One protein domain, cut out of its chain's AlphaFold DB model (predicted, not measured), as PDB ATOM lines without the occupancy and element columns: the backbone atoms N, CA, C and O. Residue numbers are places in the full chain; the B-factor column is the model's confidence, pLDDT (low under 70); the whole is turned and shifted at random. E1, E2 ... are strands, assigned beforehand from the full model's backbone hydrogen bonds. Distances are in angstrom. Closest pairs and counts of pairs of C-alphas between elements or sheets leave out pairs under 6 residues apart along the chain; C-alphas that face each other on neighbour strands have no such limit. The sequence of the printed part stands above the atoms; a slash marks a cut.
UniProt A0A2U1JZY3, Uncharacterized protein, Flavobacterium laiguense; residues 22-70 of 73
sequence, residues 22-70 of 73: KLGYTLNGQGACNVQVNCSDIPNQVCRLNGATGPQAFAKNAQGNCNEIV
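AT A GLANCE: This is residues 22 to 70 of the 73 residues of an uncharacterized protein of Flavobacterium laiguense (UniProt A0A2U1JZY3). A two-stranded hairpin, E1 and E2, has a smaller hairpin, E3 and E4, packed on its E1 side, and a long loop, residues 40 to 57, joins the two. The printed part has 49 residues, with four named strands in the order E1, E2, E3, E4, no named helix, and two antiparallel sheets. The class is all strand, with 20 residues in named elements, under half. It is compact, radius of gyration of the C-alphas 9.7 A, and flat, spanning 26 by 25 by 13 A.

IN THESE COORDINATES: E1, residues 22 to 27, spans 16.5 A from C-alpha 22 at (-5.607, -30.988, 105.616). E2, residues 33 to 39, spans 14.5 A. E3, residues 58 to 60, spans 6.5 A; E4, residues 66 to 69, spans 8.5 A, ending at C-alpha 69 (-1.571, -21.532, 108.335).

HOW THE PARTS SIT: E1 and E2 form an antiparallel hairpin, with 142 degrees between their N-to-C directions; N 24 and O 37, 2.9 A apart, and N 37 and O 24, 2.8 A apart, are within hydrogen-bond range. The closest C-alphas of E1 and E3 are those of Gly 24 and Ala 59, 4.5 A apart. In the antiparallel hairpin E3 and E4, N 59 and O 68 are 2.8 A apart. E2 and E3 are near each other.

THE WHOLE: The two farthest C-alphas, of Gln 30 and Ile 42, are 28.9 A apart. The printed part has no cut; the link E2 to E3 is long. Residues 28 to 31 and 51 to 53 have pLDDT under 70.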
ATOM      1  N   LYS A  22      -4.757 -32.049 105.109       72.62
ATOM      2  CA  LYS A  22      -5.607 -30.988 105.616       72.62
ATOM      3  C   LYS A  22      -6.037 -30.142 104.433       72.62
ATOM      4  O   LYS A  22      -5.226 -29.739 103.602       72.62
ATOM      5  N   LEU A  23      -7.331 -29.880 104.343       77.19
ATOM      6  CA  LEU A  23      -7.879 -29.072 103.264       77.19
ATOM      7  C   LEU A  23      -7.552 -27.601 103.519       77.19
ATOM      8  O   LEU A  23      -8.091 -26.977 104.435       77.19
ATOM      9  N   GLY A  24      -6.647 -27.064 102.706       82.38
ATOM     10  CA  GLY A  24      -6.391 -25.638 102.618       82.38
ATOM     11  C   GLY A  24      -7.333 -24.989 101.613       82.38
ATOM     12  O   GLY A  24      -7.811 -25.623 100.675       82.38
ATOM     13  N   TYR A  25      -7.578 -23.703 101.797       83.81
ATOM     14  CA  TYR A  25      -8.373 -22.883 100.904       83.81
ATOM     15  C   TYR A  25      -7.587 -21.626 100.549       83.81
ATOM     16  O   TYR A  25      -6.988 -20.985 101.414       83.81
ATOM     17  N   THR A  26      -7.565 -21.262  99.274       82.00
ATOM     18  CA  THR A  26      -6.931 -20.018  98.818       82.00
ATOM     19  C   THR A  26      -7.998 -19.057  98.330       82.00
ATOM     20  O   THR A  26      -9.070 -19.472  97.875       82.00
ATOM     21  N   LEU A  27      -7.694 -17.761  98.391       77.81
ATOM     22  CA  LEU A  27      -8.506 -16.764  97.707       77.81
ATOM     23  C   LEU A  27      -8.432 -17.032  96.198       77.81
ATOM     24  O   LEU A  27      -7.338 -17.185  95.645       77.81
ATOM     25  N   ASN A  28      -9.588 -17.126  95.542       69.75
ATOM     26  CA  ASN A  28      -9.668 -17.097  94.084       69.75
ATOM     27  C   ASN A  28      -9.478 -15.654  93.573       69.75
ATOM     28  O   ASN A  28      -9.423 -14.705  94.355       69.75
ATOM     29  N   GLY A  29      -9.438 -15.462  92.251       63.56
ATOM     30  CA  GLY A  29      -9.369 -14.127  91.633       63.56
ATOM     31  C   GLY A  29     -10.557 -13.197  91.945       63.56
ATOM     32  O   GLY A  29     -10.520 -12.030  91.577       63.56
ATOM     33  N   GLN A  30     -11.590 -13.691  92.634       65.69
ATOM     34  CA  GLN A  30     -12.738 -12.924  93.132       65.69
ATOM     35  C   GLN A  30     -12.648 -12.661  94.651       65.69
ATOM     36  O   GLN A  30     -13.607 -12.183  95.247       65.69
ATOM     37  N   GLY A  31     -11.526 -13.005  95.296       66.94
ATOM     38  CA  GLY A  31     -11.318 -12.853  96.738       66.94
ATOM     39  C   GLY A  31     -12.071 -13.871  97.605       66.94
ATOM     40  O   GLY A  31     -12.020 -13.792  98.829       66.94
ATOM     41  N   ALA A  32     -12.759 -14.845  97.005       71.81
ATOM     42  CA  ALA A  32     -13.494 -15.867  97.733       71.81
ATOM     43  C   ALA A  32     -12.569 -17.028  98.103       71.81
ATOM     44  O   ALA A  32     -11.887 -17.602  97.249       71.81
ATOM     45  N   CYS A  33     -12.574 -17.409  99.376       73.94
ATOM     46  CA  CYS A  33     -11.770 -18.513  99.874       73.94
ATOM     47  C   CYS A  33     -12.432 -19.879  99.611       73.94
ATOM     48  O   CYS A  33     -12.903 -20.575 100.515       73.94
ATOM     49  N   ASN A  34     -12.528 -20.220  98.328       76.12
ATOM     50  CA  ASN A  34     -13.225 -21.408  97.839       76.12
ATOM     51  C   ASN A  34     -12.323 -22.334  97.012       76.12
ATOM     52  O   ASN A  34     -12.768 -23.391  96.575       76.12
ATOM     53  N   VAL A  35     -11.065 -21.948  96.778       79.56
ATOM     54  CA  VAL A  35     -10.135 -22.783  96.014       79.56
ATOM     55  C   VAL A  35      -9.518 -23.803  96.945       79.56
ATOM     56  O   VAL A  35      -8.627 -23.474  97.722       79.56
ATOM     57  N   GLN A  36     -10.019 -25.029  96.880       79.38
ATOM     58  CA  GLN A  36      -9.536 -26.124  97.705       79.38
ATOM     59  C   GLN A  36      -8.157 -26.591  97.224       79.38
ATOM     60  O   GLN A  36      -7.967 -26.905  96.049       79.38
ATOM     61  N   VAL A  37      -7.202 -26.651  98.145       81.19
ATOM     62  CA  VAL A  37      -5.837 -27.136  97.927       81.19
ATOM     63  C   VAL A  37      -5.537 -28.222  98.941       81.19
ATOM     64  O   VAL A  37      -5.870 -28.115 100.121       81.19
ATOM     65  N   ASN A  38      -4.891 -29.280  98.467       82.56
ATOM     66  CA  ASN A  38      -4.461 -30.372  99.318       82.56
ATOM     67  C   ASN A  38      -3.204 -29.948 100.092       82.56
ATOM     68  O   ASN A  38      -2.128 -29.807  99.509       82.56
ATOM     69  N   CYS A  39      -3.361 -29.702 101.390       83.75
ATOM     70  CA  CYS A  39      -2.302 -29.271 102.296       83.75
ATOM     71  C   CYS A  39      -2.112 -30.308 103.420       83.75
ATOM     72  O   CYS A  39      -2.659 -31.408 103.379       83.75
ATOM     73  N   SER A  40      -1.313 -29.970 104.425       81.50
ATOM     74  CA  SER A  40      -0.976 -30.782 105.588       81.50
ATOM     75  C   SER A  40      -0.921 -29.910 106.837       81.50
ATOM     76  O   SER A  40      -0.670 -28.705 106.765       81.50
ATOM     77  N   ASP A  41      -1.172 -30.529 107.985       78.19
ATOM     78  CA  ASP A  41      -1.035 -29.901 109.303       78.19
ATOM     79  C   ASP A  41       0.398 -30.009 109.854       78.19
ATOM     80  O   ASP A  41       0.734 -29.386 110.856       78.19
ATOM     81  N   ILE A  42       1.270 -30.787 109.199       78.94
ATOM     82  CA  ILE A  42       2.661 -30.932 109.638       78.94
ATOM     83  C   ILE A  42       3.417 -29.633 109.351       78.94
ATOM     84  O   ILE A  42       3.454 -29.224 108.193       78.94
ATOM     85  N   PRO A  43       4.093 -29.023 110.339       76.50
ATOM     86  CA  PRO A  43       4.913 -27.842 110.106       76.50
ATOM     87  C   PRO A  43       6.004 -28.129 109.067       76.50
ATOM     88  O   PRO A  43       6.926 -28.905 109.307       76.50
ATOM     89  N   ASN A  44       5.876 -27.499 107.902       81.88
ATOM     90  CA  ASN A  44       6.802 -27.622 106.779       81.88
ATOM     91  C   ASN A  44       6.790 -26.314 105.960       81.88
ATOM     92  O   ASN A  44       6.502 -25.236 106.481       81.88
ATOM     93  N   GLN A  45       7.082 -26.368 104.663       81.88
ATOM     94  CA  GLN A  45       6.881 -25.238 103.770       81.88
ATOM     95  C   GLN A  45       5.392 -24.870 103.693       81.88
ATOM     96  O   GLN A  45       4.536 -25.739 103.533       81.88
ATOM     97  N   VAL A  46       5.087 -23.574 103.777       83.38
ATOM     98  CA  VAL A  46       3.718 -23.044 103.663       83.38
ATOM     99  C   VAL A  46       3.040 -23.534 102.383       83.38
ATOM    100  O   VAL A  46       3.632 -23.507 101.299       83.38
ATOM    101  N   CYS A  47       1.793 -23.979 102.509       84.19
ATOM    102  CA  CYS A  47       0.995 -24.442 101.383       84.19
ATOM    103  C   CYS A  47       0.573 -23.255 100.508       84.19
ATOM    104  O   CYS A  47       0.112 -22.230 101.008       84.19
ATOM    105  N   ARG A  48       0.728 -23.374  99.187       84.81
ATOM    106  CA  ARG A  48       0.354 -22.332  98.214       84.81
ATOM    107  C   ARG A  48      -0.327 -22.979  97.014       84.81
ATOM    108  O   ARG A  48       0.036 -24.093  96.643       84.81
ATOM    109  N   LEU A  49      -1.244 -22.252  96.368       76.50
ATOM    110  CA  LEU A  49      -2.030 -22.743  95.222       76.50
ATOM    111  C   LEU A  49      -1.169 -23.275  94.063       76.50
ATOM    112  O   LEU A  49      -1.581 -24.172  93.342       76.50
ATOM    113  N   ASN A  50       0.038 -22.735  93.898       73.88
ATOM    114  CA  ASN A  50       0.978 -23.120  92.844       73.88
ATOM    115  C   ASN A  50       2.316 -23.592  93.424       73.88
ATOM    116  O   ASN A  50       3.399 -23.350  92.890       73.88
ATOM    117  N   GLY A  51       2.249 -24.179  94.616       66.56
ATOM    118  CA  GLY A  51       3.391 -24.736  95.299       66.56
ATOM    119  C   GLY A  51       4.390 -23.719  95.853       66.56
ATOM    120  O   GLY A  51       4.441 -23.507  97.060       66.56
ATOM    121  N   ALA A  52       5.200 -23.109  94.989       63.59
ATOM    122  CA  ALA A  52       6.158 -22.065  95.358       63.59
ATOM    123  C   ALA A  52       5.668 -20.654  94.985       63.59
ATOM    124  O   ALA A  52       6.008 -19.689  95.670       63.59
ATOM    125  N   THR A  53       4.820 -20.540  93.959       59.44
ATOM    126  CA  THR A  53       4.532 -19.258  93.296       59.44
ATOM    127  C   THR A  53       3.027 -19.026  93.201       59.44
ATOM    128  O   THR A  53       2.412 -19.161  92.151       59.44
ATOM    129  N   GLY A  54       2.383 -18.725  94.325       71.31
ATOM    130  CA  GLY A  54       0.943 -18.486  94.326       71.31
ATOM    131  C   GLY A  54       0.406 -17.917  95.633       71.31
ATOM    132  O   GLY A  54       1.165 -17.758  96.601       71.31
ATOM    133  N   PRO A  55      -0.904 -17.620  95.675       77.69
ATOM    134  CA  PRO A  55      -1.576 -17.240  96.905       77.69
ATOM    135  C   PRO A  55      -1.397 -18.345  97.948       77.69
ATOM    136  O   PRO A  55      -1.465 -19.540  97.636       77.69
ATOM    137  N   GLN A  56      -1.098 -17.925  99.176       81.38
ATOM    138  CA  GLN A  56      -0.973 -18.840 100.302       81.38
ATOM    139  C   GLN A  56      -2.333 -19.487 100.572       81.38
ATOM    140  O   GLN A  56      -3.367 -18.817 100.540       81.38
ATOM    141  N   ALA A  57      -2.318 -20.800 100.772       84.88
ATOM    142  CA  ALA A  57      -3.479 -21.553 101.194       84.88
ATOM    143  C   ALA A  57      -3.581 -21.490 102.716       84.88
ATOM    144  O   ALA A  57      -2.577 -21.584 103.421       84.88
ATOM    145  N   PHE A  58      -4.804 -21.353 103.204       84.88
ATOM    146  CA  PHE A  58      -5.112 -21.310 104.622       84.88
ATOM    147  C   PHE A  58      -6.275 -22.246 104.916       84.88
ATOM    148  O   PHE A  58      -7.224 -22.327 104.139       84.88
ATOM    149  N   ALA A  59      -6.241 -22.951 106.039       82.44
ATOM    150  CA  ALA A  59      -7.430 -23.644 106.508       82.44
ATOM    151  C   ALA A  59      -8.482 -22.628 106.983       82.44
ATOM    152  O   ALA A  59      -8.173 -21.509 107.414       82.44
ATOM    153  N   LYS A  60      -9.753 -23.029 106.876       82.44
ATOM    154  CA  LYS A  60     -10.872 -22.284 107.454       82.44
ATOM    155  C   LYS A  60     -10.823 -22.460 108.967       82.44
ATOM    156  O   LYS A  60     -10.884 -23.585 109.454       82.44
ATOM    157  N   ASN A  61     -10.727 -21.353 109.692       78.88
ATOM    158  CA  ASN A  61     -10.843 -21.358 111.142       78.88
ATOM    159  C   ASN A  61     -12.304 -21.626 111.568       78.88
ATOM    160  O   ASN A  61     -13.214 -21.668 110.738       78.88
ATOM    161  N   ALA A  62     -12.554 -21.746 112.875       75.81
ATOM    162  CA  ALA A  62     -13.898 -21.969 113.425       75.81
ATOM    163  C   ALA A  62     -14.926 -20.862 113.087       75.81
ATOM    164  O   ALA A  62     -16.125 -21.069 113.236       75.81
ATOM    165  N   GLN A  63     -14.472 -19.694 112.620       75.00
ATOM    166  CA  GLN A  63     -15.308 -18.581 112.150       75.00
ATOM    167  C   GLN A  63     -15.517 -18.597 110.625       75.00
ATOM    168  O   GLN A  63     -16.144 -17.692 110.085       75.00
ATOM    169  N   GLY A  64     -14.988 -19.602 109.921       73.75
ATOM    170  CA  GLY A  64     -15.059 -19.720 108.464       73.75
ATOM    171  C   GLY A  64     -14.049 -18.853 107.707       73.75
ATOM    172  O   GLY A  64     -14.080 -18.829 106.476       73.75
ATOM    173  N   ASN A  65     -13.136 -18.176 108.408       77.56
ATOM    174  CA  ASN A  65     -12.107 -17.324 107.818       77.56
ATOM    175  C   ASN A  65     -10.858 -18.135 107.466       77.56
ATOM    176  O   ASN A  65     -10.368 -18.939 108.260       77.56
ATOM    177  N   CYS A  66     -10.299 -17.881 106.290       77.56
ATOM    178  CA  CYS A  66      -9.093 -18.538 105.796       77.56
ATOM    179  C   CYS A  66      -7.817 -17.879 106.317       77.56
ATOM    180  O   CYS A  66      -7.084 -17.244 105.563       77.56
ATOM    181  N   ASN A  67      -7.569 -18.031 107.614       78.19
ATOM    182  CA  ASN A  67      -6.416 -17.444 108.298       78.19
ATOM    183  C   ASN A  67      -5.523 -18.482 108.988       78.19
ATOM    184  O   ASN A  67      -4.490 -18.116 109.545       78.19
ATOM    185  N   GLU A  68      -5.896 -19.761 108.976       82.19
ATOM    186  CA  GLU A  68      -5.106 -20.801 109.624       82.19
ATOM    187  C   GLU A  68      -3.987 -21.276 108.694       82.19
ATOM    188  O   GLU A  68      -4.238 -21.702 107.568       82.19
ATOM    189  N   ILE A  69      -2.736 -21.167 109.144       82.44
ATOM    190  CA  ILE A  69      -1.571 -21.532 108.335       82.44
ATOM    191  C   ILE A  69      -1.558 -23.047 108.144       82.44
ATOM    192  O   ILE A  69      -1.552 -23.803 109.112       82.44
ATOM    193  N   VAL A  70      -1.516 -23.470 106.884       85.69
ATOM    194  CA  VAL A  70      -1.346 -24.870 106.499       85.69
ATOM    195  C   VAL A  70      -0.072 -25.044 105.690       85.69
ATOM    196  O   VAL A  70       0.435 -24.114 105.053       85.69
TER     197      VAL A  70